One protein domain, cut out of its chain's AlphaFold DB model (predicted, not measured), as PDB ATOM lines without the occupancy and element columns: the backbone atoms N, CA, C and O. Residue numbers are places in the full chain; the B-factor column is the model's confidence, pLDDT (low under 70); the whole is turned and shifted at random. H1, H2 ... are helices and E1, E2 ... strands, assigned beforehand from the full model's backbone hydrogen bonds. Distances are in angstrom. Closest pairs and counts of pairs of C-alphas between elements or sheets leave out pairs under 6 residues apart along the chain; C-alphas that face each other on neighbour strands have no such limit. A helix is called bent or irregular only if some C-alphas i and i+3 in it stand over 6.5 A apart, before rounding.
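AT A GLANCE: This is residues 51 to 254 of the 255 residues of an uncharacterized protein of Chloroflexi bacterium (UniProt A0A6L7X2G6). One long, twisted sheet of eleven strands forms a wall, with H2, H3 and H4 spread over one face. Two meanders, in which each strand is the antiparallel neighbour of the one before, E1 to E6 and E7 to E11, join side by side at E1 and E11. H1 only grazes the sheet, and a long link from E11 runs back to E6 before H4. The 204 printed residues hold four named helices and eleven named strands, in the order H1, E1 to E6, H2, H3, E7 to E11, H4; the class is mixed, helices and strands. The whole is compact, with a radius of gyration of the C-alphas of 17.8 A and spans of 52 by 42 by 28 A.

IN THESE COORDINATES: Across the antiparallel sheet stand E6 (130 to 133), E5 (115 to 120), E4 (103 to 112, 30.3 A), E3 (91 to 100, 29.5 A), E2 (79 to 85), E1 (62 to 68), E11 (216 to 221), E10 (202 to 207), E9 (191 to 196), E8 (179 to 184) and E7 (167 to 173). The helices are H1 (51 to 58), H2 (144 to 149), H3 (152 to 160) and H4 (239 to 253, 21.0 A). C-alpha 51 is at (19.111, 1.968, 6.459) and C-alpha 253 at (-12.307, -22.354, 7.460).

HOW THE PARTS SIT: E1 and E11 are antiparallel at 159 degrees, with N 65 and O 219 2.9 A apart, within hydrogen-bond range. In the hairpin E3 and E4, N 94 and O 109 are within range at 2.7 A; in the hairpin E7 and E8, N 169 and O 182 are at 2.8 A. The edge strands are E6 and E7. H4 lies over E6, E5 and E4, slantwise to the strands, at a height over the sheet of 9.0 A; its closest C-alphas to E6 are those of Gly 239 and Thr 132, 6.3 A. H4 is irregular, but only just: C-alphas 245 and 248 are 6.7 A apart. H2 lies over E3 at a height of 8.9 A, on the same face as H3 and H4. H2 and H3 touch only at the corner by their link, where the C-alphas of Gly 149 and Gly 155 are 4.6 A apart. H3 and E1 come closest at the C-alphas of Val 154 and Ala 66, 6.7 A. Every O i to N i+4 pair is within hydrogen-bond range in H1, H2 and H3, and 9 of 11 in H4.

THE WHOLE: The C-alphas farthest apart, of Pro 137 and Ala 171, are 52.2 A apart. The printed part has no cut. The link from E11 to H4, residues 222 to 238, is long; its residues 235 to 236 pair, parallel, with 130 to 131 of E6. The mean pLDDT of the printed part is 71.3, and 92 residues are under 70, among them 58 to 91 and 135 to 164.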
ATOM      1  N   SER A  51      18.386   2.364   7.668       81.56
ATOM      2  CA  SER A  51      19.111   1.968   6.459       81.56
ATOM      3  C   SER A  51      19.559   0.512   6.542       81.56
ATOM      4  O   SER A  51      19.271  -0.251   5.626       81.56
ATOM      5  N   ALA A  52      20.101   0.093   7.689       81.56
ATOM      6  CA  ALA A  52      20.430  -1.308   7.950       81.56
ATOM      7  C   ALA A  52      19.191  -2.217   7.869       81.56
ATOM      8  O   ALA A  52      19.249  -3.292   7.275       81.56
ATOM      9  N   TYR A  53      18.048  -1.760   8.392       79.31
ATOM     10  CA  TYR A  53      16.769  -2.457   8.234       79.31
ATOM     11  C   TYR A  53      16.350  -2.599   6.768       79.31
ATOM     12  O   TYR A  53      16.006  -3.697   6.332       79.31
ATOM     13  N   ALA A  54      16.396  -1.508   5.996       77.19
ATOM     14  CA  ALA A  54      16.044  -1.527   4.579       77.19
ATOM     15  C   ALA A  54      16.944  -2.488   3.785       77.19
ATOM     16  O   ALA A  54      16.438  -3.291   3.000       77.19
ATOM     17  N   ASP A  55      18.252  -2.471   4.043       78.31
ATOM     18  CA  ASP A  55      19.217  -3.369   3.408       78.31
ATOM     19  C   ASP A  55      18.960  -4.838   3.785       78.31
ATOM     20  O   ASP A  55      18.975  -5.716   2.916       78.31
ATOM     21  N   ALA A  56      18.646  -5.114   5.056       76.19
ATOM     22  CA  ALA A  56      18.359  -6.461   5.548       76.19
ATOM     23  C   ALA A  56      17.131  -7.099   4.874       76.19
ATOM     24  O   ALA A  56      17.101  -8.319   4.688       76.19
ATOM     25  N   ILE A  57      16.140  -6.294   4.470       72.56
ATOM     26  CA  ILE A  57      14.900  -6.772   3.837       72.56
ATOM     27  C   ILE A  57      14.885  -6.651   2.303       72.56
ATOM     28  O   ILE A  57      14.003  -7.228   1.661       72.56
ATOM     29  N   ALA A  58      15.837  -5.931   1.695       69.31
ATOM     30  CA  ALA A  58      15.842  -5.610   0.263       69.31
ATOM     31  C   ALA A  58      16.097  -6.817  -0.665       69.31
ATOM     32  O   ALA A  58      15.697  -6.782  -1.828       69.31
ATOM     33  N   GLY A  59      16.736  -7.886  -0.174       57.75
ATOM     34  CA  GLY A  59      17.190  -9.006  -1.016       57.75
ATOM     35  C   GLY A  59      16.752 -10.407  -0.584       57.75
ATOM     36  O   GLY A  59      17.015 -11.364  -1.305       57.75
ATOM     37  N   GLY A  60      16.103 -10.557   0.574       57.38
ATOM     38  CA  GLY A  60      15.717 -11.869   1.106       57.38
ATOM     39  C   GLY A  60      14.318 -12.305   0.676       57.38
ATOM     40  O   GLY A  60      13.388 -11.497   0.676       57.38
ATOM     41  N   GLY A  61      14.148 -13.590   0.358       59.53
ATOM     42  CA  GLY A  61      12.861 -14.254   0.574       59.53
ATOM     43  C   GLY A  61      12.631 -14.413   2.080       59.53
ATOM     44  O   GLY A  61      13.586 -14.511   2.851       59.53
ATOM     45  N   PHE A  62      11.382 -14.392   2.520       58.91
ATOM     46  CA  PHE A  62      11.031 -14.655   3.915       58.91
ATOM     47  C   PHE A  62       9.780 -15.513   3.948       58.91
ATOM     48  O   PHE A  62       8.910 -15.339   3.097       58.91
ATOM     49  N   ALA A  63       9.711 -16.420   4.918       60.75
ATOM     50  CA  ALA A  63       8.498 -17.117   5.296       60.75
ATOM     51  C   ALA A  63       7.942 -16.439   6.550       60.75
ATOM     52  O   ALA A  63       8.555 -16.446   7.614       60.75
ATOM     53  N   VAL A  64       6.761 -15.840   6.449       60.38
ATOM     54  CA  VAL A  64       6.007 -15.492   7.663       60.38
ATOM     55  C   VAL A  64       5.302 -16.751   8.109       60.38
ATOM     56  O   VAL A  64       4.565 -17.270   7.287       60.38
ATOM     57  N   SER A  65       5.500 -17.204   9.348       60.66
ATOM     58  CA  SER A  65       4.738 -18.279   9.987       60.66
ATOM     59  C   SER A  65       3.894 -17.680  11.110       60.66
ATOM     60  O   SER A  65       4.355 -17.429  12.221       60.66
ATOM     61  N   ALA A  66       2.621 -17.408  10.841       59.38
ATOM     62  CA  ALA A  66       1.731 -16.986  11.920       59.38
ATOM     63  C   ALA A  66       1.403 -18.172  12.831       59.38
ATOM     64  O   ALA A  66       1.259 -19.279  12.331       59.38
ATOM     65  N   ARG A  67       1.234 -17.955  14.138       59.19
ATOM     66  CA  ARG A  67       0.556 -18.899  15.031       59.19
ATOM     67  C   ARG A  67      -0.554 -18.150  15.746       59.19
ATOM     68  O   ARG A  67      -0.402 -17.619  16.843       59.19
ATOM     69  N   LEU A  68      -1.711 -18.082  15.098       56.25
ATOM     70  CA  LEU A  68      -2.844 -17.357  15.665       56.25
ATOM     71  C   LEU A  68      -3.529 -18.222  16.730       56.25
ATOM     72  O   LEU A  68      -4.274 -19.143  16.402       56.25
ATOM     73  N   ALA A  69      -3.298 -17.911  18.005       50.78
ATOM     74  CA  ALA A  69      -4.123 -18.422  19.093       50.78
ATOM     75  C   ALA A  69      -5.478 -17.693  19.072       50.78
ATOM     76  O   ALA A  69      -5.532 -16.469  19.210       50.78
ATOM     77  N   SER A  70      -6.583 -18.416  18.869       43.94
ATOM     78  CA  SER A  70      -7.921 -17.812  18.892       43.94
ATOM     79  C   SER A  70      -8.363 -17.509  20.331       43.94
ATOM     80  O   SER A  70      -8.398 -18.421  21.156       43.94
ATOM     81  N   PRO A  71      -8.761 -16.265  20.656       39.59
ATOM     82  CA  PRO A  71      -9.225 -15.916  21.996       39.59
ATOM     83  C   PRO A  71     -10.720 -16.199  22.250       39.59
ATOM     84  O   PRO A  71     -11.187 -15.884  23.347       39.59
ATOM     85  N   THR A  72     -11.497 -16.715  21.282       38.75
ATOM     86  CA  THR A  72     -12.975 -16.654  21.354       38.75
ATOM     87  C   THR A  72     -13.789 -17.931  21.144       38.75
ATOM     88  O   THR A  72     -14.993 -17.824  21.336       38.75
ATOM     89  N   ASN A  73     -13.252 -19.110  20.815       35.22
ATOM     90  CA  ASN A  73     -14.087 -20.325  20.734       35.22
ATOM     91  C   ASN A  73     -13.287 -21.625  20.899       35.22
ATOM     92  O   ASN A  73     -12.156 -21.729  20.423       35.22
ATOM     93  N   ASP A  74     -13.940 -22.603  21.520       37.88
ATOM     94  CA  ASP A  74     -13.512 -23.972  21.825       37.88
ATOM     95  C   ASP A  74     -13.122 -24.780  20.565       37.88
ATOM     96  O   ASP A  74     -13.869 -25.621  20.069       37.88
ATOM     97  N   GLY A  75     -11.947 -24.503  19.991       37.22
ATOM     98  CA  GLY A  75     -11.375 -25.333  18.926       37.22
ATOM     99  C   GLY A  75     -10.948 -24.604  17.658       37.22
ATOM    100  O   GLY A  75     -11.211 -25.098  16.568       37.22
ATOM    101  N   VAL A  76     -10.263 -23.463  17.757       43.34
ATOM    102  CA  VAL A  76      -9.393 -22.986  16.665       43.34
ATOM    103  C   VAL A  76      -7.960 -22.981  17.186       43.34
ATOM    104  O   VAL A  76      -7.541 -22.068  17.892       43.34
ATOM    105  N   GLY A  77      -7.261 -24.070  16.895       49.97
ATOM    106  CA  GLY A  77      -5.857 -24.313  17.185       49.97
ATOM    107  C   GLY A  77      -4.931 -23.695  16.145       49.97
ATOM    108  O   GLY A  77      -5.372 -22.990  15.240       49.97
ATOM    109  N   ASP A  78      -3.644 -23.979  16.322       52.25
ATOM    110  CA  ASP A  78      -2.501 -23.357  15.652       52.25
ATOM    111  C   ASP A  78      -2.709 -23.131  14.158       52.25
ATOM    112  O   ASP A  78      -2.585 -24.061  13.368       52.25
ATOM    113  N   VAL A  79      -2.996 -21.878  13.787       54.03
ATOM    114  CA  VAL A  79      -3.072 -21.444  12.391       54.03
ATOM    115  C   VAL A  79      -1.667 -21.134  11.911       54.03
ATOM    116  O   VAL A  79      -1.251 -19.991  12.051       54.03
ATOM    117  N   ARG A  80      -0.958 -22.130  11.365       58.25
ATOM    118  CA  ARG A  80       0.314 -21.920  10.654       58.25
ATOM    119  C   ARG A  80       0.001 -21.407   9.261       58.25
ATOM    120  O   ARG A  80      -0.533 -22.177   8.477       58.25
ATOM    121  N   VAL A  81       0.278 -20.135   8.990       58.59
ATOM    122  CA  VAL A  81       0.239 -19.548   7.641       58.59
ATOM    123  C   VAL A  81       1.669 -19.286   7.240       58.59
ATOM    124  O   VAL A  81       2.262 -18.418   7.862       58.59
ATOM    125  N   GLU A  82       2.186 -20.011   6.248       60.53
ATOM    126  CA  GLU A  82       3.505 -19.760   5.652       60.53
ATOM    127  C   GLU A  82       3.368 -18.999   4.346       60.53
ATOM    128  O   GLU A  82       2.804 -19.552   3.410       60.53
ATOM    129  N   VAL A  83       3.906 -17.781   4.266       60.50
ATOM    130  CA  VAL A  83       3.986 -17.021   3.008       60.50
ATOM    131  C   VAL A  83       5.440 -16.855   2.602       60.50
ATOM    132  O   VAL A  83       6.119 -16.027   3.199       60.50
ATOM    133  N   ASP A  84       5.894 -17.606   1.592       63.50
ATOM    134  CA  ASP A  84       7.163 -17.337   0.892       63.50
ATOM    135  C   ASP A  84       6.916 -16.269  -0.182       63.50
ATOM    136  O   ASP A  84       5.941 -16.362  -0.922       63.50
ATOM    137  N   ARG A  85       7.749 -15.229  -0.260       60.16
ATOM    138  CA  ARG A  85       7.725 -14.244  -1.353       60.16
ATOM    139  C   ARG A  85       9.141 -13.935  -1.800       60.16
ATOM    140  O   ARG A  85       9.911 -13.340  -1.042       60.16
ATOM    141  N   ARG A  86       9.450 -14.228  -3.065       62.78
ATOM    142  CA  ARG A  86      10.747 -13.889  -3.666       62.78
ATOM    143  C   ARG A  86      10.613 -12.704  -4.624       62.78
ATOM    144  O   ARG A  86       9.695 -12.681  -5.442       62.78
ATOM    145  N   PRO A  87      11.521 -11.717  -4.555       54.38
ATOM    146  CA  PRO A  87      11.530 -10.601  -5.500       54.38
ATOM    147  C   PRO A  87      11.870 -11.012  -6.942       54.38
ATOM    148  O   PRO A  87      11.410 -10.360  -7.874       54.38
ATOM    149  N   SER A  88      12.688 -12.058  -7.124       54.72
ATOM    150  CA  SER A  88      13.163 -12.526  -8.438       54.72
ATOM    151  C   SER A  88      12.178 -13.451  -9.148       54.72
ATOM    152  O   SER A  88      12.041 -13.375 -10.364       54.72
ATOM    153  N   ASP A  89      11.472 -14.281  -8.382       55.50
ATOM    154  CA  ASP A  89      10.578 -15.323  -8.872       55.50
ATOM    155  C   ASP A  89       9.301 -15.225  -8.053       55.50
ATOM    156  O   ASP A  89       9.330 -15.519  -6.866       55.50
ATOM    157  N   VAL A  90       8.188 -14.769  -8.629       58.19
ATOM    158  CA  VAL A  90       6.913 -14.596  -7.906       58.19
ATOM    159  C   VAL A  90       6.343 -15.971  -7.527       58.19
ATOM    160  O   VAL A  90       5.409 -16.477  -8.144       58.19
ATOM    161  N   THR A  91       6.985 -16.604  -6.552       68.31
ATOM    162  CA  THR A  91       6.633 -17.872  -5.944       68.31
ATOM    163  C   THR A  91       6.005 -17.546  -4.613       68.31
ATOM    164  O   THR A  91       6.621 -16.848  -3.805       68.31
ATOM    165  N   ILE A  92       4.772 -18.004  -4.421       71.12
ATOM    166  CA  ILE A  92       4.017 -17.750  -3.201       71.12
ATOM    167  C   ILE A  92       3.455 -19.054  -2.685       71.12
ATOM    168  O   ILE A  92       2.594 -19.662  -3.312       71.12
ATOM    169  N   ARG A  93       3.946 -19.476  -1.528       76.19
ATOM    170  CA  ARG A  93       3.391 -20.598  -0.778       76.19
ATOM    171  C   ARG A  93       2.363 -20.072   0.217       76.19
ATOM    172  O   ARG A  93       2.518 -18.968   0.720       76.19
ATOM    173  N   LEU A  94       1.324 -20.850   0.472       75.50
ATOM    174  CA  LEU A  94       0.382 -20.700   1.571       75.50
ATOM    175  C   LEU A  94       0.098 -22.093   2.108       75.50
ATOM    176  O   LEU A  94      -0.713 -22.823   1.545       75.50
ATOM    177  N   ALA A  95       0.769 -22.466   3.191       76.38
ATOM    178  CA  ALA A  95       0.382 -23.627   3.983       76.38
ATOM    179  C   ALA A  95      -0.556 -23.157   5.090       76.38
ATOM    180  O   ALA A  95      -0.258 -22.156   5.731       76.38
ATOM    181  N   VAL A  96      -1.672 -23.851   5.298       75.00
ATOM    182  CA  VAL A  96      -2.619 -23.598   6.387       75.00
ATOM    183  C   VAL A  96      -2.888 -24.906   7.103       75.00
ATOM    184  O   VAL A  96      -3.240 -25.904   6.483       75.00
ATOM    185  N   SER A  97      -2.779 -24.892   8.424       73.88
ATOM    186  CA  SER A  97      -3.257 -25.962   9.296       73.88
ATOM    187  C   SER A  97      -4.099 -25.331  10.390       73.88
ATOM    188  O   SER A  97      -3.709 -24.303  10.912       73.88
ATOM    189  N   ILE A  98      -5.252 -25.905  10.714       73.12
ATOM    190  CA  ILE A  98      -6.148 -25.454  11.777       73.12
ATOM    191  C   ILE A  98      -6.613 -26.694  12.529       73.12
ATOM    192  O   ILE A  98      -7.384 -27.497  12.001       73.12
ATOM    193  N   ALA A  99      -6.156 -26.858  13.765       69.19
ATOM    194  CA  ALA A  99      -6.656 -27.912  14.642       69.19
ATOM    195  C   ALA A  99      -7.982 -27.477  15.281       69.19
ATOM    196  O   ALA A  99      -8.091 -26.362  15.774       69.19
ATOM    197  N   ARG A 100      -9.002 -28.330  15.291       66.62
ATOM    198  CA  ARG A 100     -10.275 -28.094  15.987       66.62
ATOM    199  C   ARG A 100     -10.635 -29.302  16.833       66.62
ATOM    200  O   ARG A 100     -10.165 -30.403  16.556       66.62
ATOM    201  N   GLU A 101     -11.527 -29.130  17.808       62.72
ATOM    202  CA  GLU A 101     -12.082 -30.270  18.558       62.72
ATOM    203  C   GLU A 101     -12.747 -31.297  17.627       62.72
ATOM    204  O   GLU A 101     -12.678 -32.500  17.860       62.72
ATOM    205  N   SER A 102     -13.345 -30.825  16.528       62.84
ATOM    206  CA  SER A 102     -13.990 -31.651  15.504       62.84
ATOM    207  C   SER A 102     -13.037 -32.238  14.453       62.84
ATOM    208  O   SER A 102     -13.495 -32.962  13.570       62.84
ATOM    209  N   GLY A 103     -11.733 -31.950  14.528       68.75
ATOM    210  CA  GLY A 103     -10.716 -32.444  13.596       68.75
ATOM    211  C   GLY A 103      -9.766 -31.359  13.083       68.75
ATOM    212  O   GLY A 103      -9.909 -30.179  13.389       68.75
ATOM    213  N   GLN A 104      -8.772 -31.759  12.289       75.88
ATOM    214  CA  GLN A 104      -7.798 -30.850  11.683       75.88
ATOM    215  C   GLN A 104      -8.188 -30.533  10.237       75.88
ATOM    216  O   GLN A 104      -8.443 -31.437   9.443       75.88
ATOM    217  N   VAL A 105      -8.195 -29.250   9.881       78.25
ATOM    218  CA  VAL A 105      -8.267 -28.796   8.488       78.25
ATOM    219  C   VAL A 105      -6.881 -28.331   8.091       78.25
ATOM    220  O   VAL A 105      -6.339 -27.432   8.724       78.25
ATOM    221  N   ALA A 106      -6.302 -28.929   7.058       82.19
ATOM    222  CA  ALA A 106      -5.020 -28.497   6.530       82.19
ATOM    223  C   ALA A 106      -5.033 -28.511   5.003       82.19
ATOM    224  O   ALA A 106      -5.691 -29.360   4.395       82.19
ATOM    225  N   PHE A 107      -4.348 -27.551   4.400       84.44
ATOM    226  CA  PHE A 107      -4.162 -27.460   2.961       84.44
ATOM    227  C   PHE A 107      -2.932 -26.631   2.627       84.44
ATOM    228  O   PHE A 107      -2.420 -25.872   3.451       84.44
ATOM    229  N   GLU A 108      -2.495 -26.751   1.383       84.75
ATOM    230  CA  GLU A 108      -1.388 -25.979   0.861       84.75
ATOM    231  C   GLU A 108      -1.695 -25.497  -0.550       84.75
ATOM    232  O   GLU A 108      -2.213 -26.250  -1.375       84.75
ATOM    233  N   VAL A 109      -1.365 -24.236  -0.808       84.69
ATOM    234  CA  VAL A 109      -1.407 -23.617  -2.128       84.69
ATOM    235  C   VAL A 109      -0.012 -23.106  -2.460       84.69
ATOM    236  O   VAL A 109       0.626 -22.471  -1.626       84.69
ATOM    237  N   ILE A 110       0.463 -23.362  -3.674       83.81
ATOM    238  CA  ILE A 110       1.704 -22.782  -4.193       83.81
ATOM    239  C   ILE A 110       1.376 -22.090  -5.511       83.81
ATOM    240  O   ILE A 110       0.766 -22.686  -6.391       83.81
ATOM    241  N   GLU A 111       1.793 -20.847  -5.679       82.56
ATOM    242  CA  GLU A 111       1.823 -20.163  -6.968       82.56
ATOM    243  C   GLU A 111       3.255 -20.079  -7.463       82.56
ATOM    244  O   GLU A 111       4.129 -19.663  -6.711       82.56
ATOM    245  N   VAL A 112       3.489 -20.464  -8.719       81.25
ATOM    246  CA  VAL A 112       4.775 -20.302  -9.411       81.25
ATOM    247  C   VAL A 112       4.493 -19.801 -10.823       81.25
ATOM    248  O   VAL A 112       3.950 -20.531 -11.657       81.25
ATOM    249  N   GLY A 113       4.846 -18.544 -11.101       79.31
ATOM    250  CA  GLY A 113       4.542 -17.914 -12.388       79.31
ATOM    251  C   GLY A 113       3.032 -17.850 -12.630       79.31
ATOM    252  O   GLY A 113       2.317 -17.203 -11.867       79.31
ATOM    253  N   ASP A 114       2.549 -18.520 -13.680       81.56
ATOM    254  CA  ASP A 114       1.122 -18.609 -14.037       81.56
ATOM    255  C   ASP A 114       0.450 -19.920 -13.612       81.56
ATOM    256  O   ASP A 114      -0.696 -20.170 -13.989       81.56
ATOM    257  N   LYS A 115       1.128 -20.753 -12.821       86.12
ATOM    258  CA  LYS A 115       0.570 -22.004 -12.305       86.12
ATOM    259  C   LYS A 115       0.243 -21.900 -10.830       86.12
ATOM    260  O   LYS A 115       1.027 -21.352 -10.055       86.12
ATOM    261  N   THR A 116      -0.878 -22.502 -10.456       88.25
ATOM    262  CA  THR A 116      -1.279 -22.682  -9.063       88.25
ATOM    263  C   THR A 116      -1.383 -24.168  -8.760       88.25
ATOM    264  O   THR A 116      -2.001 -24.921  -9.513       88.25
ATOM    265  N   TYR A 117      -0.781 -24.578  -7.653       90.25
ATOM    266  CA  TYR A 117      -0.764 -25.932  -7.125       90.25
ATOM    267  C   TYR A 117      -1.565 -25.964  -5.833       90.25
ATOM    268  O   TYR A 117      -1.454 -25.047  -5.024       90.25
ATOM    269  N   PHE A 118      -2.340 -27.019  -5.627       90.69
ATOM    270  CA  PHE A 118      -3.119 -27.230  -4.418       90.69
ATOM    271  C   PHE A 118      -2.976 -28.670  -3.945       90.69
ATOM    272  O   PHE A 118      -3.001 -29.597  -4.755       90.69
ATOM    273  N   ARG A 119      -2.895 -28.850  -2.630       90.25
ATOM    274  CA  ARG A 119      -3.189 -30.126  -1.981       90.25
ATOM    275  C   ARG A 119      -4.017 -29.906  -0.728       90.25
ATOM    276  O   ARG A 119      -3.875 -28.898  -0.034       90.25
ATOM    277  N   GLN A 120      -4.833 -30.898  -0.407       87.44
ATOM    278  CA  GLN A 120      -5.468 -31.012   0.898       87.44
ATOM    279  C   GLN A 120      -4.613 -31.903   1.807       87.44
ATOM    280  O   GLN A 120      -4.044 -32.896   1.360       87.44
ATOM    281  N   GLY A 121      -4.562 -31.565   3.092       80.50
ATOM    282  CA  GLY A 121      -3.797 -32.278   4.110       80.50
ATOM    283  C   GLY A 121      -2.623 -31.462   4.660       80.50
ATOM    284  O   GLY A 121      -2.295 -30.399   4.129       80.50
ATOM    285  N   PRO A 122      -2.019 -31.919   5.770       70.25
ATOM    286  CA  PRO A 122      -0.849 -31.273   6.354       70.25
ATOM    287  C   PRO A 122       0.367 -31.391   5.428       70.25
ATOM    288  O   PRO A 122       0.442 -32.298   4.600       70.25
ATOM    289  N   ALA A 123       1.335 -30.485   5.595       64.81
ATOM    290  CA  ALA A 123       2.497 -30.392   4.711       64.81
ATOM    291  C   ALA A 123       3.338 -31.690   4.648       64.81
ATOM    292  O   ALA A 123       3.951 -31.987   3.621       64.81
ATOM    293  N   ASP A 124       3.304 -32.494   5.710       65.19
ATOM    294  CA  ASP A 124       4.074 -33.738   5.824       65.19
ATOM    295  C   ASP A 124       3.281 -34.987   5.398       65.19
ATOM    296  O   ASP A 124       3.785 -36.104   5.497       65.19
ATOM    297  N   ALA A 125       2.030 -34.829   4.947       67.81
ATOM    298  CA  ALA A 125       1.237 -35.941   4.432       67.81
ATOM    299  C   ALA A 125       1.477 -36.165   2.934       67.81
ATOM    300  O   ALA A 125       1.595 -35.212   2.154       67.81
ATOM    301  N   ASP A 126       1.446 -37.440   2.534       66.31
ATOM    302  CA  ASP A 126       1.358 -37.876   1.138       66.31
ATOM    303  C   ASP A 126      -0.010 -37.467   0.558       66.31
ATOM    304  O   ASP A 126      -0.967 -38.240   0.522       66.31
ATOM    305  N   GLY A 127      -0.122 -36.195   0.177       72.19
ATOM    306  CA  GLY A 127      -1.301 -35.607  -0.449       72.19
ATOM    307  C   GLY A 127      -1.181 -35.591  -1.970       72.19
ATOM    308  O   GLY A 127      -0.104 -35.352  -2.520       72.19
ATOM    309  N   GLU A 128      -2.299 -35.814  -2.661       87.62
ATOM    310  CA  GLU A 128      -2.370 -35.601  -4.105       87.62
ATOM    311  C   GLU A 128      -2.268 -34.101  -4.400       87.62
ATOM    312  O   GLU A 128      -3.092 -33.302  -3.947       87.62
ATOM    313  N   TRP A 129      -1.250 -33.726  -5.169       92.94
ATOM    314  CA  TRP A 129      -1.125 -32.384  -5.712       92.94
ATOM    315  C   TRP A 129      -1.914 -32.278  -7.008       92.94
ATOM    316  O   TRP A 129      -1.734 -33.084  -7.922       92.94
ATOM    317  N   ILE A 130      -2.731 -31.239  -7.120       92.56
ATOM    318  CA  ILE A 130      -3.352 -30.830  -8.379       92.56
ATOM    319  C   ILE A 130      -2.801 -29.475  -8.810       92.56
ATOM    320  O   ILE A 130      -2.408 -28.664  -7.972       92.56
ATOM    321  N   SER A 131      -2.770 -29.213 -10.114       92.75
ATOM    322  CA  SER A 131      -2.319 -27.930 -10.660       92.75
ATOM    323  C   SER A 131      -3.259 -27.399 -11.732       92.75
ATOM    324  O   SER A 131      -3.714 -28.171 -12.574       92.75
ATOM    325  N   THR A 132      -3.465 -26.085 -11.769       90.06
ATOM    326  CA  THR A 132      -4.175 -25.391 -12.850       90.06
ATOM    327  C   THR A 132      -3.368 -24.196 -13.343       90.06
ATOM    328  O   THR A 132      -2.630 -23.568 -12.578       90.06
ATOM    329  N   ASP A 133      -3.544 -23.852 -14.617       86.69
ATOM    330  CA  ASP A 133      -3.082 -22.573 -15.146       86.69
ATOM    331  C   ASP A 133      -4.035 -21.457 -14.694       86.69
ATOM    332  O   ASP A 133      -5.260 -21.611 -14.693       86.69
ATOM    333  N   ARG A 134      -3.473 -20.304 -14.342       72.81
ATOM    334  CA  ARG A 134      -4.189 -19.105 -13.887       72.81
ATOM    335  C   ARG A 134      -5.143 -18.539 -14.939       72.81
ATOM    336  O   ARG A 134      -6.135 -17.908 -14.598       72.81
ATOM    337  N   SER A 135      -4.820 -18.725 -16.215       69.19
ATOM    338  CA  SER A 135      -5.617 -18.263 -17.356       69.19
ATOM    339  C   SER A 135      -6.607 -19.314 -17.865       69.19
ATOM    340  O   SER A 135      -7.277 -19.076 -18.874       69.19
ATOM    341  N   ALA A 136      -6.712 -20.473 -17.202       66.44
ATOM    342  CA  ALA A 136      -7.598 -21.541 -17.638       66.44
ATOM    343  C   ALA A 136      -9.071 -21.066 -17.635       66.44
ATOM    344  O   ALA A 136      -9.546 -20.493 -16.652       66.44
ATOM    345  N   PRO A 137      -9.838 -21.288 -18.717       52.41
ATOM    346  CA  PRO A 137     -11.243 -20.893 -18.775       52.41
ATOM    347  C   PRO A 137     -12.068 -21.520 -17.641       52.41
ATOM    348  O   PRO A 137     -12.063 -22.737 -17.461       52.41
ATOM    349  N   GLY A 138     -12.811 -20.696 -16.895       56.22
ATOM    350  CA  GLY A 138     -13.613 -21.144 -15.748       56.22
ATOM    351  C   GLY A 138     -12.830 -21.306 -14.443       56.22
ATOM    352  O   GLY A 138     -13.416 -21.714 -13.444       56.22
ATOM    353  N   ALA A 139     -11.537 -20.977 -14.445       53.41
ATOM    354  CA  ALA A 139     -10.730 -20.847 -13.246       53.41
ATOM    355  C   ALA A 139     -10.942 -19.453 -12.633       53.41
ATOM    356  O   ALA A 139     -10.192 -18.522 -12.910       53.41
ATOM    357  N   ASP A 140     -11.929 -19.305 -11.747       59.09
ATOM    358  CA  ASP A 140     -11.874 -18.251 -10.720       59.09
ATOM    359  C   ASP A 140     -10.876 -18.695  -9.634       59.09
ATOM    360  O   ASP A 140     -11.225 -18.821  -8.463       59.09
ATOM    361  N   THR A 141      -9.642 -19.034 -10.031       60.91
ATOM    362  CA  THR A 141      -8.612 -19.506  -9.103       60.91
ATOM    363  C   THR A 141      -8.236 -18.338  -8.199       60.91
ATOM    364  O   THR A 141      -7.670 -17.350  -8.687       60.91
ATOM    365  N   PRO A 142      -8.559 -18.400  -6.895       63.28
ATOM    366  CA  PRO A 142      -8.228 -17.315  -5.996       63.28
ATOM    367  C   PRO A 142      -6.708 -17.219  -5.887       63.28
ATOM    368  O   PRO A 142      -6.023 -18.223  -5.692       63.28
ATOM    369  N   ARG A 143      -6.199 -15.991  -6.021       69.50
ATOM    370  CA  ARG A 143      -4.791 -15.672  -5.780       69.50
ATOM    371  C   ARG A 143      -4.390 -16.114  -4.377       69.50
ATOM    372  O   ARG A 143      -5.157 -15.888  -3.437       69.50
ATOM    373  N   VAL A 144      -3.180 -16.630  -4.201       63.84
ATOM    374  CA  VAL A 144      -2.620 -16.924  -2.878       63.84
ATOM    375  C   VAL A 144      -2.652 -15.682  -1.998       63.84
ATOM    376  O   VAL A 144      -3.004 -15.789  -0.832       63.84
ATOM    377  N   GLU A 145      -2.410 -14.484  -2.530       61.25
ATOM    378  CA  GLU A 145      -2.547 -13.248  -1.755       61.25
ATOM    379  C   GLU A 145      -3.995 -12.944  -1.367       61.25
ATOM    380  O   GLU A 145      -4.234 -12.394  -0.297       61.25
ATOM    381  N   SER A 146      -4.969 -13.328  -2.197       63.22
ATOM    382  CA  SER A 146      -6.390 -13.214  -1.850       63.22
ATOM    383  C   SER A 146      -6.774 -14.206  -0.752       63.22
ATOM    384  O   SER A 146      -7.556 -13.860   0.130       63.22
ATOM    385  N   LEU A 147      -6.218 -15.421  -0.784       62.28
ATOM    386  CA  LEU A 147      -6.403 -16.434   0.257       62.28
ATOM    387  C   LEU A 147      -5.674 -16.057   1.555       62.28
ATOM    388  O   LEU A 147      -6.215 -16.228   2.642       62.28
ATOM    389  N   ALA A 148      -4.479 -15.476   1.458       60.38
ATOM    390  CA  ALA A 148      -3.739 -14.936   2.592       60.38
ATOM    391  C   ALA A 148      -4.431 -13.694   3.175       60.38
ATOM    392  O   ALA A 148      -4.431 -13.512   4.386       60.38
ATOM    393  N   GLY A 149      -5.077 -12.866   2.346       54.59
ATOM    394  CA  GLY A 149      -5.877 -11.713   2.779       54.59
ATOM    395  C   GLY A 149      -7.124 -12.094   3.583       54.59
ATOM    396  O   GLY A 149      -7.619 -11.301   4.380       54.59
ATOM    397  N   ALA A 150      -7.595 -13.332   3.444       51.19
ATOM    398  CA  ALA A 150      -8.603 -13.913   4.321       51.19
ATOM    399  C   ALA A 150      -8.079 -14.208   5.744       51.19
ATOM    400  O   ALA A 150      -8.864 -14.361   6.683       51.19
ATOM    401  N   PHE A 151      -6.758 -14.186   5.924       56.00
ATOM    402  CA  PHE A 151      -6.076 -14.044   7.204       56.00
ATOM    403  C   PHE A 151      -5.540 -12.606   7.287       56.00
ATOM    404  O   PHE A 151      -4.334 -12.397   7.169       56.00
ATOM    405  N   PRO A 152      -6.410 -11.591   7.471       52.50
ATOM    406  CA  PRO A 152      -6.072 -10.180   7.245       52.50
ATOM    407  C   PRO A 152      -4.867  -9.730   8.065       52.50
ATOM    408  O   PRO A 152      -4.029  -8.973   7.599       52.50
ATOM    409  N   VAL A 153      -4.724 -10.291   9.266       56.66
ATOM    410  CA  VAL A 153      -3.558 -10.052  10.105       56.66
ATOM    411  C   VAL A 153      -2.270 -10.506   9.415       56.66
ATOM    412  O   VAL A 153      -1.326  -9.745   9.428       56.66
ATOM    413  N   VAL A 154      -2.217 -11.671   8.767       57.31
ATOM    414  CA  VAL A 154      -1.008 -12.195   8.099       57.31
ATOM    415  C   VAL A 154      -0.776 -11.548   6.729       57.31
ATOM    416  O   VAL A 154       0.358 -11.216   6.379       57.31
ATOM    417  N   GLY A 155      -1.848 -11.315   5.966       55.34
ATOM    418  CA  GLY A 155      -1.792 -10.635   4.668       55.34
ATOM    419  C   GLY A 155      -1.286  -9.194   4.777       55.34
ATOM    420  O   GLY A 155      -0.324  -8.829   4.099       55.34
ATOM    421  N   ASP A 156      -1.862  -8.400   5.682       57.66
ATOM    422  CA  ASP A 156      -1.475  -6.998   5.875       57.66
ATOM    423  C   ASP A 156      -0.086  -6.875   6.515       57.66
ATOM    424  O   ASP A 156       0.694  -5.978   6.189       57.66
ATOM    425  N   ILE A 157       0.271  -7.813   7.394       56.38
ATOM    426  CA  ILE A 157       1.579  -7.855   8.050       56.38
ATOM    427  C   ILE A 157       2.699  -8.233   7.084       56.38
ATOM    428  O   ILE A 157       3.720  -7.553   7.049       56.38
ATOM    429  N   SER A 158       2.521  -9.268   6.260       57.81
ATOM    430  CA  SER A 158       3.543  -9.678   5.287       57.81
ATOM    431  C   SER A 158       3.860  -8.571   4.274       57.81
ATOM    432  O   SER A 158       5.015  -8.390   3.891       57.81
ATOM    433  N   GLY A 159       2.856  -7.780   3.878       59.81
ATOM    434  CA  GLY A 159       3.062  -6.570   3.085       59.81
ATOM    435  C   GLY A 159       3.745  -5.460   3.883       59.81
ATOM    436  O   GLY A 159       4.704  -4.859   3.401       59.81
ATOM    437  N   SER A 160       3.284  -5.207   5.110       62.44
ATOM    438  CA  SER A 160       3.729  -4.058   5.901       62.44
ATOM    439  C   SER A 160       5.096  -4.202   6.556       62.44
ATOM    440  O   SER A 160       5.726  -3.184   6.829       62.44
ATOM    441  N   VAL A 161       5.615  -5.419   6.746       61.34
ATOM    442  CA  VAL A 161       7.016  -5.642   7.155       61.34
ATOM    443  C   VAL A 161       7.983  -4.909   6.210       61.34
ATOM    444  O   VAL A 161       9.026  -4.427   6.645       61.34
ATOM    445  N   ARG A 162       7.613  -4.745   4.933       61.78
ATOM    446  CA  ARG A 162       8.413  -4.032   3.926       61.78
ATOM    447  C   ARG A 162       8.007  -2.581   3.677       61.78
ATOM    448  O   ARG A 162       8.633  -1.929   2.848       61.78
ATOM    449  N   THR A 163       6.962  -2.076   4.328       58.75
ATOM    450  CA  THR A 163       6.481  -0.708   4.086       58.75
ATOM    451  C   THR A 163       7.043   0.286   5.086       58.75
ATOM    452  O   THR A 163       7.200  -0.020   6.270       58.75
ATOM    453  N   ASP A 164       7.216   1.518   4.621       61.16
ATOM    454  CA  ASP A 164       7.450   2.681   5.466       61.16
ATOM    455  C   ASP A 164       6.289   2.893   6.456       61.16
ATOM    456  O   ASP A 164       5.118   2.715   6.119       61.16
ATOM    457  N   GLY A 165       6.608   3.283   7.693       71.19
ATOM    458  CA  GLY A 165       5.610   3.609   8.726       71.19
ATOM    459  C   GLY A 165       5.889   3.006  10.101       71.19
ATOM    460  O   GLY A 165       5.278   3.422  11.085       71.19
ATOM    461  N   TRP A 166       6.836   2.074  10.192       80.50
ATOM    462  CA  TRP A 166       7.309   1.547  11.467       80.50
ATOM    463  C   TRP A 166       8.203   2.562  12.188       80.50
ATOM    464  O   TRP A 166       9.140   3.129  11.617       80.50
ATOM    465  N   THR A 167       7.895   2.809  13.456       84.19
ATOM    466  CA  THR A 167       8.636   3.718  14.330       84.19
ATOM    467  C   THR A 167       9.122   2.954  15.545       84.19
ATOM    468  O   THR A 167       8.358   2.212  16.159       84.19
ATOM    469  N   GLU A 168      10.397   3.130  15.881       85.69
ATOM    470  CA  GLU A 168      10.986   2.528  17.070       85.69
ATOM    471  C   GLU A 168      10.291   3.053  18.329       85.69
ATOM    472  O   GLU A 168      10.148   4.260  18.533       85.69
ATOM    473  N   ARG A 169       9.851   2.122  19.172       86.38
ATOM    474  CA  ARG A 169       9.325   2.389  20.510       86.38
ATOM    475  C   ARG A 169      10.384   2.156  21.589       86.38
ATOM    476  O   ARG A 169      10.330   2.806  22.632       86.38
ATOM    477  N   GLY A 170      11.302   1.223  21.356       85.88
ATOM    478  CA  GLY A 170      12.397   0.880  22.257       85.88
ATOM    479  C   GLY A 170      12.963  -0.502  21.946       85.88
ATOM    480  O   GLY A 170      12.693  -1.055  20.882       85.88
ATOM    481  N   ALA A 171      13.700  -1.067  22.901       86.69
ATOM    482  CA  ALA A 171      14.263  -2.409  22.807       86.69
ATOM    483  C   ALA A 171      13.693  -3.330  23.900       86.69
ATOM    484  O   ALA A 171      13.548  -2.924  25.053       86.69
ATOM    485  N   GLU A 172      13.381  -4.571  23.536       88.00
ATOM    486  CA  GLU A 172      12.895  -5.630  24.430       88.00
ATOM    487  C   GLU A 172      13.659  -6.937  24.141       88.00
ATOM    488  O   GLU A 172      14.187  -7.103  23.040       88.00
ATOM    489  N   PRO A 173      13.730  -7.896  25.082       85.31
ATOM    490  CA  PRO A 173      14.245  -9.231  24.784       85.31
ATOM    491  C   PRO A 173      13.468  -9.883  23.632       85.31
ATOM    492  O   PRO A 173      12.234  -9.858  23.623       85.31
ATOM    493  N   CYS A 174      14.175 -10.480  22.670       78.94
ATOM    494  CA  CYS A 174      13.524 -11.246  21.609       78.94
ATOM    495  C   CYS A 174      12.988 -12.580  22.157       78.94
ATOM    496  O   CYS A 174      13.668 -13.217  22.966       78.94
ATOM    497  N   PRO A 175      11.844 -13.078  21.653       71.19
ATOM    498  CA  PRO A 175      11.381 -14.436  21.951       71.19
ATOM    499  C   PRO A 175      12.346 -15.537  21.478       71.19
ATOM    500  O   PRO A 175      12.430 -16.589  22.104       71.19
ATOM    501  N   SER A 176      13.075 -15.296  20.382       68.25
ATOM    502  CA  SER A 176      13.950 -16.275  19.723       68.25
ATOM    503  C   SER A 176      15.379 -16.311  20.282       68.25
ATOM    504  O   SER A 176      15.916 -17.403  20.441       68.25
ATOM    505  N   ALA A 177      15.986 -15.158  20.592       62.56
ATOM    506  CA  ALA A 177      17.176 -14.952  21.442       62.56
ATOM    507  C   ALA A 177      17.666 -13.497  21.304       62.56
ATOM    508  O   ALA A 177      17.460 -12.878  20.269       62.56
ATOM    509  N   GLY A 178      18.365 -12.964  22.311       81.44
ATOM    510  CA  GLY A 178      19.019 -11.653  22.212       81.44
ATOM    511  C   GLY A 178      18.089 -10.461  22.460       81.44
ATOM    512  O   GLY A 178      17.161 -10.532  23.269       81.44
ATOM    513  N   THR A 179      18.384  -9.334  21.812       89.38
ATOM    514  CA  THR A 179      17.653  -8.065  21.961       89.38
ATOM    515  C   THR A 179      16.984  -7.696  20.647       89.38
ATOM    516  O   THR A 179      17.595  -7.793  19.587       89.38
ATOM    517  N   CYS A 180      15.734  -7.250  20.723       90.19
ATOM    518  CA  CYS A 180      14.931  -6.836  19.587       90.19
ATOM    519  C   CYS A 180      14.584  -5.356  19.701       90.19
ATOM    520  O   CYS A 180      14.147  -4.895  20.756       90.19
ATOM    521  N   PHE A 181      14.667  -4.636  18.588       89.31
ATOM    522  CA  PHE A 181      13.951  -3.380  18.427       89.31
ATOM    523  C   PHE A 181      12.457  -3.665  18.322       89.31
ATOM    524  O   PHE A 181      12.027  -4.527  17.553       89.31
ATOM    525  N   VAL A 182      11.661  -2.920  19.077       88.94
ATOM    526  CA  VAL A 182      10.205  -2.978  19.024       88.94
ATOM    527  C   VAL A 182       9.718  -1.795  18.218       88.94
ATOM    528  O   VAL A 182       9.848  -0.641  18.633       88.94
ATOM    529  N   LEU A 183       9.134  -2.085  17.064       87.31
ATOM    530  CA  LEU A 183       8.565  -1.089  16.179       87.31
ATOM    531  C   LEU A 183       7.038  -1.109  16.266       87.31
ATOM    532  O   LEU A 183       6.408  -2.165  16.362       87.31
ATOM    533  N   THR A 184       6.427   0.066  16.181       86.00
ATOM    534  CA  THR A 184       4.975   0.243  16.068       86.00
ATOM    535  C   THR A 184       4.631   0.967  14.775       86.00
ATOM    536  O   THR A 184       5.431   1.738  14.248       86.00
ATOM    537  N   ASN A 185       3.435   0.724  14.247       83.00
ATOM    538  CA  ASN A 185       2.934   1.412  13.065       83.00
ATOM    539  C   ASN A 185       1.535   1.963  13.379       83.00
ATOM    540  O   ASN A 185       0.684   1.191  13.817       83.00
ATOM    541  N   PRO A 186       1.257   3.263  13.171       79.56
ATOM    542  CA  PRO A 186      -0.053   3.847  13.465       79.56
ATOM    543  C   PRO A 186      -1.191   3.268  12.609       79.56
ATOM    544  O   PRO A 186      -2.346   3.326  13.011       79.56
ATOM    545  N   ALA A 187      -0.898   2.669  11.449       77.75
ATOM    546  CA  ALA A 187      -1.895   1.916  10.687       77.75
ATOM    547  C   ALA A 187      -2.258   0.572  11.355       77.75
ATOM    548  O   ALA A 187      -3.322   0.013  11.098       77.75
ATOM    549  N   PHE A 188      -1.386   0.073  12.236       76.38
ATOM    550  CA  PHE A 188      -1.492  -1.210  12.927       76.38
ATOM    551  C   PHE A 188      -1.244  -1.040  14.431       76.38
ATOM    552  O   PHE A 188      -0.375  -1.689  15.004       76.38
ATOM    553  N   GLU A 189      -2.025  -0.186  15.099       77.56
ATOM    554  CA  GLU A 189      -1.852   0.108  16.538       77.56
ATOM    555  C   GLU A 189      -1.948  -1.133  17.442       77.56
ATOM    556  O   GLU A 189      -1.472  -1.138  18.575       77.56
ATOM    557  N   PHE A 190      -2.558  -2.204  16.934       76.50
ATOM    558  CA  PHE A 190      -2.679  -3.485  17.617       76.50
ATOM    559  C   PHE A 190      -1.492  -4.432  17.395       76.50
ATOM    560  O   PHE A 190      -1.533  -5.554  17.892       76.50
ATOM    561  N   ALA A 191      -0.481  -4.045  16.618       80.00
ATOM    562  CA  ALA A 191       0.664  -4.879  16.283       80.00
ATOM    563  C   ALA A 191       1.972  -4.225  16.745       80.00
ATOM    564  O   ALA A 191       2.152  -3.009  16.688       80.00
ATOM    565  N   SER A 192       2.907  -5.044  17.208       85.38
ATOM    566  CA  SER A 192       4.284  -4.634  17.484       85.38
ATOM    567  C   SER A 192       5.228  -5.578  16.764       85.38
ATOM    568  O   SER A 192       5.149  -6.790  16.960       85.38
ATOM    569  N   LEU A 193       6.089  -5.015  15.925       85.88
ATOM    570  CA  LEU A 193       7.077  -5.741  15.145       85.88
ATOM    571  C   LEU A 193       8.388  -5.801  15.921       85.88
ATOM    572  O   LEU A 193       8.912  -4.771  16.332       85.88
ATOM    573  N   TYR A 194       8.908  -7.005  16.100       87.88
ATOM    574  CA  TYR A 194      10.187  -7.270  16.736       87.88
ATOM    575  C   TYR A 194      11.223  -7.505  15.649       87.88
ATOM    576  O   TYR A 194      11.077  -8.413  14.823       87.88
ATOM    577  N   VAL A 195      12.256  -6.674  15.651       86.38
ATOM    578  CA  VAL A 195      13.381  -6.742  14.724       86.38
ATOM    579  C   VAL A 195      14.625  -7.090  15.519       86.38
ATOM    580  O   VAL A 195      14.987  -6.359  16.436       86.38
ATOM    581  N   ASP A 196      15.267  -8.196  15.172       87.44
ATOM    582  CA  ASP A 196      16.513  -8.638  15.789       87.44
ATOM    583  C   ASP A 196      17.596  -7.557  15.653       87.44
ATOM    584  O   ASP A 196      17.823  -7.034  14.557       87.44
ATOM    585  N   ALA A 197      18.223  -7.178  16.768       86.94
ATOM    586  CA  ALA A 197      19.123  -6.028  16.795       86.94
ATOM    587  C   ALA A 197      20.477  -6.278  16.113       86.94
ATOM    588  O   ALA A 197      21.146  -5.315  15.738       86.94
ATOM    589  N   ASP A 198      20.865  -7.541  15.922       85.56
ATOM    590  CA  ASP A 198      22.141  -7.910  15.305       85.56
ATOM    591  C   ASP A 198      22.019  -8.011  13.778       85.56
ATOM    592  O   ASP A 198      22.893  -7.572  13.028       85.56
ATOM    593  N   THR A 199      20.920  -8.590  13.298       85.56
ATOM    594  CA  THR A 199      20.678  -8.870  11.874       85.56
ATOM    595  C   THR A 199      19.781  -7.842  11.201       85.56
ATOM    596  O   THR A 199      19.680  -7.842   9.974       85.56
ATOM    597  N   TYR A 200      19.106  -6.996  11.985       82.31
ATOM    598  CA  TYR A 200      18.071  -6.068  11.527       82.31
ATOM    599  C   TYR A 200      16.909  -6.763  10.807       82.31
ATOM    600  O   TYR A 200      16.178  -6.147  10.027       82.31
ATOM    601  N   ARG A 201      16.702  -8.056  11.080       82.00
ATOM    602  CA  ARG A 201      15.630  -8.842  10.475       82.00
ATOM    603  C   ARG A 201      14.408  -8.915  11.394       82.00
ATOM    604  O   ARG A 201      14.542  -9.216  12.576       82.00
ATOM    605  N   PRO A 202      13.200  -8.666  10.868       82.06
ATOM    606  CA  PRO A 202      11.934  -9.034  11.495       82.06
ATOM    607  C   PRO A 202      11.936 -10.483  11.986       82.06
ATOM    608  O   PRO A 202      12.114 -11.380  11.174       82.06
ATOM    609  N   VAL A 203      11.706 -10.739  13.268       81.88
ATOM    610  CA  VAL A 203      11.678 -12.115  13.810       81.88
ATOM    611  C   VAL A 203      10.334 -12.489  14.410       81.88
ATOM    612  O   VAL A 203       9.990 -13.665  14.481       81.88
ATOM    613  N   HIS A 204       9.554 -11.501  14.847       82.19
ATOM    614  CA  HIS A 204       8.311 -11.769  15.552       82.19
ATOM    615  C   HIS A 204       7.341 -10.592  15.459       82.19
ATOM    616  O   HIS A 204       7.755  -9.435  15.394       82.19
ATOM    617  N   ILE A 205       6.037 -10.863  15.486       80.62
ATOM    618  CA  ILE A 205       5.004  -9.841  15.652       80.62
ATOM    619  C   ILE A 205       4.043 -10.251  16.749       80.62
ATOM    620  O   ILE A 205       3.391 -11.293  16.684       80.62
ATOM    621  N   ARG A 206       3.901  -9.351  17.719       80.25
ATOM    622  CA  ARG A 206       2.937  -9.477  18.804       80.25
ATOM    623  C   ARG A 206       1.677  -8.696  18.470       80.25
ATOM    624  O   ARG A 206       1.742  -7.517  18.121       80.25
ATOM    625  N   LEU A 207       0.526  -9.337  18.632       78.38
ATOM    626  CA  LEU A 207      -0.793  -8.774  18.369       78.38
ATOM    627  C   LEU A 207      -1.529  -8.541  19.689       78.38
ATOM    628  O   LEU A 207      -1.913  -9.486  20.374       78.38
ATOM    629  N   ALA A 208      -1.797  -7.283  20.016       74.56
ATOM    630  CA  ALA A 208      -2.540  -6.867  21.195       74.56
ATOM    631  C   ALA A 208      -3.713  -5.965  20.780       74.56
ATOM    632  O   ALA A 208      -3.560  -4.757  20.615       74.56
ATOM    633  N   ARG A 209      -4.908  -6.547  20.604       66.94
ATOM    634  CA  ARG A 209      -6.147  -5.777  20.389       66.94
ATOM    635  C   ARG A 209      -6.906  -5.610  21.704       66.94
ATOM    636  O   ARG A 209      -7.025  -6.586  22.451       66.94
ATOM    637  N   PRO A 210      -7.524  -4.439  21.943       53.91
ATOM    638  CA  PRO A 210      -8.511  -4.288  23.003       53.91
ATOM    639  C   PRO A 210      -9.603  -5.363  22.874       53.91
ATOM    640  O   PRO A 210     -10.239  -5.484  21.829       53.91
ATOM    641  N   GLY A 211      -9.794  -6.166  23.923       52.62
ATOM    642  CA  GLY A 211     -10.800  -7.237  23.966       52.62
ATOM    643  C   GLY A 211     -10.311  -8.643  23.588       52.62
ATOM    644  O   GLY A 211     -11.080  -9.590  23.750       52.62
ATOM    645  N   MET A 212      -9.058  -8.827  23.150       53.59
ATOM    646  CA  MET A 212      -8.469 -10.171  23.046       53.59
ATOM    647  C   MET A 212      -7.971 -10.637  24.421       53.59
ATOM    648  O   MET A 212      -7.228  -9.923  25.088       53.59
ATOM    649  N   ARG A 213      -8.391 -11.836  24.854       45.38
ATOM    650  CA  ARG A 213      -7.949 -12.443  26.127       45.38
ATOM    651  C   ARG A 213      -6.509 -12.966  26.085       45.38
ATOM    652  O   ARG A 213      -5.892 -13.075  27.138       45.38
ATOM    653  N   ALA A 214      -5.994 -13.272  24.897       52.72
ATOM    654  CA  ALA A 214      -4.618 -13.692  24.663       52.72
ATOM    655  C   ALA A 214      -4.026 -12.867  23.514       52.72
ATOM    656  O   ALA A 214      -4.734 -12.555  22.552       52.72
ATOM    657  N   ALA A 215      -2.752 -12.492  23.636       59.31
ATOM    658  CA  ALA A 215      -2.019 -11.883  22.535       59.31
ATOM    659  C   ALA A 215      -1.832 -12.929  21.427       59.31
ATOM    660  O   ALA A 215      -1.510 -14.080  21.713       59.31
ATOM    661  N   GLY A 216      -2.087 -12.544  20.179       66.81
ATOM    662  CA  GLY A 216      -1.725 -13.381  19.036       66.81
ATOM    663  C   GLY A 216      -0.241 -13.205  18.731       66.81
ATOM    664  O   GLY A 216       0.289 -12.107  18.905       66.81
ATOM    665  N   GLU A 217       0.416 -14.259  18.264       72.94
ATOM    666  CA  GLU A 217       1.848 -14.245  17.969       72.94
ATOM    667  C   GLU A 217       2.102 -14.714  16.532       72.94
ATOM    668  O   GLU A 217       1.416 -15.582  15.990       72.94
ATOM    669  N   ILE A 218       3.064 -14.079  15.873       73.00
ATOM    670  CA  ILE A 218       3.499 -14.424  14.520       73.00
ATOM    671  C   ILE A 218       5.010 -14.532  14.566       73.00
ATOM    672  O   ILE A 218       5.678 -13.582  14.963       73.00
ATOM    673  N   GLU A 219       5.539 -15.668  14.147       74.12
ATOM    674  CA  GLU A 219       6.971 -15.885  13.985       74.12
ATOM    675  C   GLU A 219       7.354 -15.583  12.530       74.12
ATOM    676  O   GLU A 219       6.583 -15.809  11.592       74.12
ATOM    677  N   ILE A 220       8.525 -14.988  12.326       73.31
ATOM    678  CA  ILE A 220       9.024 -14.658  10.991       73.31
ATOM    679  C   ILE A 220      10.345 -15.384  10.796       73.31
ATOM    680  O   ILE A 220      11.352 -15.039  11.412       73.31
ATOM    681  N   ASP A 221      10.332 -16.355   9.889       71.88
ATOM    682  CA  ASP A 221      11.492 -17.157   9.540       71.88
ATOM    683  C   ASP A 221      12.078 -16.677   8.212       71.88
ATOM    684  O   ASP A 221      11.451 -16.704   7.148       71.88
ATOM    685  N   TRP A 222      13.332 -16.240   8.248       65.25
ATOM    686  CA  TRP A 222      14.053 -15.853   7.038       65.25
ATOM    687  C   TRP A 222      14.685 -17.086   6.409       65.25
ATOM    688  O   TRP A 222      15.638 -17.651   6.945       65.25
ATOM    689  N   MET A 223      14.162 -17.500   5.259       61.00
ATOM    690  CA  MET A 223      14.684 -18.647   4.523       61.00
ATOM    691  C   MET A 223      15.837 -18.240   3.598       61.00
ATOM    692  O   MET A 223      15.906 -17.111   3.109       61.00
ATOM    693  N   ALA A 224      16.736 -19.189   3.325       54.19
ATOM    694  CA  ALA A 224      17.631 -19.085   2.177       54.19
ATOM    695  C   ALA A 224      16.807 -19.071   0.873       54.19
ATOM    696  O   ALA A 224      15.716 -19.637   0.825       54.19
ATOM    697  N   ALA A 225      17.331 -18.441  -0.179       49.00
ATOM    698  CA  ALA A 225      16.619 -18.119  -1.422       49.00
ATOM    699  C   ALA A 225      16.065 -19.323  -2.230       49.00
ATOM    700  O   ALA A 225      15.382 -19.112  -3.230       49.00
ATOM    701  N   ASP A 226      16.279 -20.569  -1.790       49.03
ATOM    702  CA  ASP A 226      16.244 -21.753  -2.659       49.03
ATOM    703  C   ASP A 226      15.165 -22.808  -2.308       49.03
ATOM    704  O   ASP A 226      15.147 -23.873  -2.907       49.03
ATOM    705  N   SER A 227      14.231 -22.573  -1.375       57.31
ATOM    706  CA  SER A 227      13.470 -23.685  -0.746       57.31
ATOM    707  C   SER A 227      12.090 -24.120  -1.297       57.31
ATOM    708  O   SER A 227      11.619 -25.175  -0.878       57.31
ATOM    709  N   VAL A 228      11.409 -23.386  -2.189       66.69
ATOM    710  CA  VAL A 228      10.056 -23.735  -2.676       66.69
ATOM    711  C   VAL A 228      10.097 -24.070  -4.163       66.69
ATOM    712  O   VAL A 228      10.183 -23.188  -5.016       66.69
ATOM    713  N   GLU A 229      10.024 -25.364  -4.462       75.00
ATOM    714  CA  GLU A 229       9.937 -25.894  -5.822       75.00
ATOM    715  C   GLU A 229       8.494 -26.302  -6.162       75.00
ATOM    716  O   GLU A 229       7.745 -26.736  -5.280       75.00
ATOM    717  N   PRO A 230       8.080 -26.204  -7.441       81.88
ATOM    718  CA  PRO A 230       6.829 -26.792  -7.893       81.88
ATOM    719  C   PRO A 230       6.766 -28.291  -7.550       81.88
ATOM    720  O   PRO A 230       7.730 -29.013  -7.822       81.88
ATOM    721  N   PRO A 231       5.634 -28.803  -7.040       86.50
ATOM    722  CA  PRO A 231       5.480 -30.229  -6.786       86.50
ATOM    723  C   PRO A 231       5.607 -31.032  -8.087       86.50
ATOM    724  O   PRO A 231       4.784 -30.907  -8.997       86.50
ATOM    725  N   ALA A 232       6.629 -31.888  -8.177       85.88
ATOM    726  CA  ALA A 232       6.926 -32.658  -9.391       85.88
ATOM    727  C   ALA A 232       5.818 -33.658  -9.775       85.88
ATOM    728  O   ALA A 232       5.703 -34.050 -10.935       85.88
ATOM    729  N   ASN A 233       5.001 -34.074  -8.807       87.25
ATOM    730  CA  ASN A 233       3.912 -35.036  -8.964       87.25
ATOM    731  C   ASN A 233       2.526 -34.380  -9.100       87.25
ATOM    732  O   ASN A 233       1.521 -35.076  -8.959       87.25
ATOM    733  N   ALA A 234       2.450 -33.071  -9.360       92.31
ATOM    734  CA  ALA A 234       1.169 -32.394  -9.516       92.31
ATOM    735  C   ALA A 234       0.421 -32.856 -10.775       92.31
ATOM    736  O   ALA A 234       0.918 -32.747 -11.901       92.31
ATOM    737  N   ARG A 235      -0.809 -33.341 -10.592       93.75
ATOM    738  CA  ARG A 235      -1.703 -33.711 -11.688       93.75
ATOM    739  C   ARG A 235      -2.381 -32.457 -12.256       93.75
ATOM    740  O   ARG A 235      -3.020 -31.721 -11.503       93.75
ATOM    741  N   PRO A 236      -2.303 -32.195 -13.571       92.38
ATOM    742  CA  PRO A 236      -3.009 -31.070 -14.172       92.38
ATOM    743  C   PRO A 236      -4.525 -31.296 -14.156       92.38
ATOM    744  O   PRO A 236      -4.998 -32.386 -14.482       92.38
ATOM    745  N   VAL A 237      -5.271 -30.253 -13.798       90.56
ATOM    746  CA  VAL A 237      -6.738 -30.231 -13.725       90.56
ATOM    747  C   VAL A 237      -7.293 -28.981 -14.401       90.56
ATOM    748  O   VAL A 237      -6.566 -28.009 -14.616       90.56
ATOM    749  N   ASP A 238      -8.583 -28.994 -14.738       87.19
ATOM    750  CA  ASP A 238      -9.265 -27.781 -15.190       87.19
ATOM    751  C   ASP A 238      -9.679 -26.876 -14.011       87.19
ATOM    752  O   ASP A 238      -9.663 -27.272 -12.842       87.19
ATOM    753  N   GLY A 239     -10.072 -25.636 -14.319       82.12
ATOM    754  CA  GLY A 239     -10.456 -24.656 -13.300       82.12
ATOM    755  C   GLY A 239     -11.671 -25.061 -12.455       82.12
ATOM    756  O   GLY A 239     -11.785 -24.636 -11.306       82.12
ATOM    757  N   ARG A 240     -12.570 -25.906 -12.982       83.19
ATOM    758  CA  ARG A 240     -13.757 -26.366 -12.246       83.19
ATOM    759  C   ARG A 240     -13.392 -27.440 -11.235       83.19
ATOM    760  O   ARG A 240     -13.868 -27.379 -10.106       83.19
ATOM    761  N   GLU A 241     -12.563 -28.400 -11.629       86.81
ATOM    762  CA  GLU A 241     -12.037 -29.425 -10.729       86.81
ATOM    763  C   GLU A 241     -11.193 -28.781  -9.622       86.81
ATOM    764  O   GLU A 241     -11.385 -29.099  -8.448       86.81
ATOM    765  N   TYR A 242     -10.356 -27.795  -9.963       86.31
ATOM    766  CA  TYR A 242      -9.598 -27.023  -8.976       86.31
ATOM    767  C   TYR A 242     -10.514 -26.311  -7.965       86.31
ATOM    768  O   TYR A 242     -10.339 -26.446  -6.753       86.31
ATOM    769  N   ALA A 243     -11.538 -25.594  -8.441       81.38
ATOM    770  CA  ALA A 243     -12.494 -24.907  -7.571       81.38
ATOM    771  C   ALA A 243     -13.307 -25.882  -6.698       81.38
ATOM    772  O   ALA A 243     -13.590 -25.584  -5.538       81.38
ATOM    773  N   ALA A 244     -13.659 -27.056  -7.229       84.94
ATOM    774  CA  ALA A 244     -14.357 -28.101  -6.484       84.94
ATOM    775  C   ALA A 244     -13.485 -28.723  -5.382       84.94
ATOM    776  O   ALA A 244     -14.016 -29.091  -4.335       84.94
ATOM    777  N   ALA A 245     -12.169 -28.809  -5.590       86.38
ATOM    778  CA  ALA A 245     -11.221 -29.284  -4.586       86.38
ATOM    779  C   ALA A 245     -10.964 -28.234  -3.488       86.38
ATOM    780  O   ALA A 245     -10.953 -28.560  -2.302       86.38
ATOM    781  N   LEU A 246     -10.810 -26.962  -3.869       82.50
ATOM    782  CA  LEU A 246     -10.517 -25.871  -2.936       82.50
ATOM    783  C   LEU A 246     -11.750 -25.428  -2.122       82.50
ATOM    784  O   LEU A 246     -11.642 -25.138  -0.930       82.50
ATOM    785  N   GLY A 247     -12.932 -25.394  -2.742       80.81
ATOM    786  CA  GLY A 247     -14.163 -24.854  -2.154       80.81
ATOM    787  C   GLY A 247     -14.552 -25.436  -0.785       80.81
ATOM    788  O   GLY A 247     -14.797 -24.657   0.137       80.81
ATOM    789  N   PRO A 248     -14.584 -26.769  -0.595       81.62
ATOM    790  CA  PRO A 248     -14.903 -27.379   0.698       81.62
ATOM    791  C   PRO A 248     -13.928 -26.988   1.812       81.62
ATOM    792  O   PRO A 248     -14.334 -26.824   2.961       81.62
ATOM    793  N   VAL A 249     -12.647 -26.814   1.475       77.69
ATOM    794  CA  VAL A 249     -11.616 -26.409   2.435       77.69
ATOM    795  C   VAL A 249     -11.819 -24.959   2.860       77.69
ATOM    796  O   VAL A 249     -11.801 -24.684   4.058       77.69
ATOM    797  N   LEU A 250     -12.087 -24.056   1.910       75.06
ATOM    798  CA  LEU A 250     -12.405 -22.652   2.203       75.06
ATOM    799  C   LEU A 250     -13.660 -22.532   3.078       75.06
ATOM    800  O   LEU A 250     -13.621 -21.901   4.134       75.06
ATOM    801  N   GLN A 251     -14.726 -23.267   2.743       75.25
ATOM    802  CA  GLN A 251     -15.941 -23.307   3.561       75.25
ATOM    803  C   GLN A 251     -15.672 -23.812   4.981       75.25
ATOM    804  O   GLN A 251     -16.203 -23.256   5.945       75.25
ATOM    805  N   ALA A 252     -14.830 -24.840   5.136       70.88
ATOM    806  CA  ALA A 252     -14.484 -25.379   6.447       70.88
ATOM    807  C   ALA A 252     -13.788 -24.334   7.332       70.88
ATOM    808  O   ALA A 252     -14.000 -24.316   8.548       70.88
ATOM    809  N   ILE A 253     -13.002 -23.433   6.744       67.00
ATOM    810  CA  ILE A 253     -12.307 -22.354   7.460       67.00
ATOM    811  C   ILE A 253     -13.093 -21.037   7.516       67.00
ATOM    812  O   ILE A 253     -12.630 -20.092   8.146       67.00
ATOM    813  N   GLY A 254     -14.311 -21.006   6.968       63.84
ATOM    814  CA  GLY A 254     -15.200 -19.844   7.012       63.84
ATOM    815  C   GLY A 254     -14.883 -18.776   5.963       63.84
ATOM    816  O   GLY A 254     -15.147 -17.600   6.221       63.84
TER     817      GLY A 254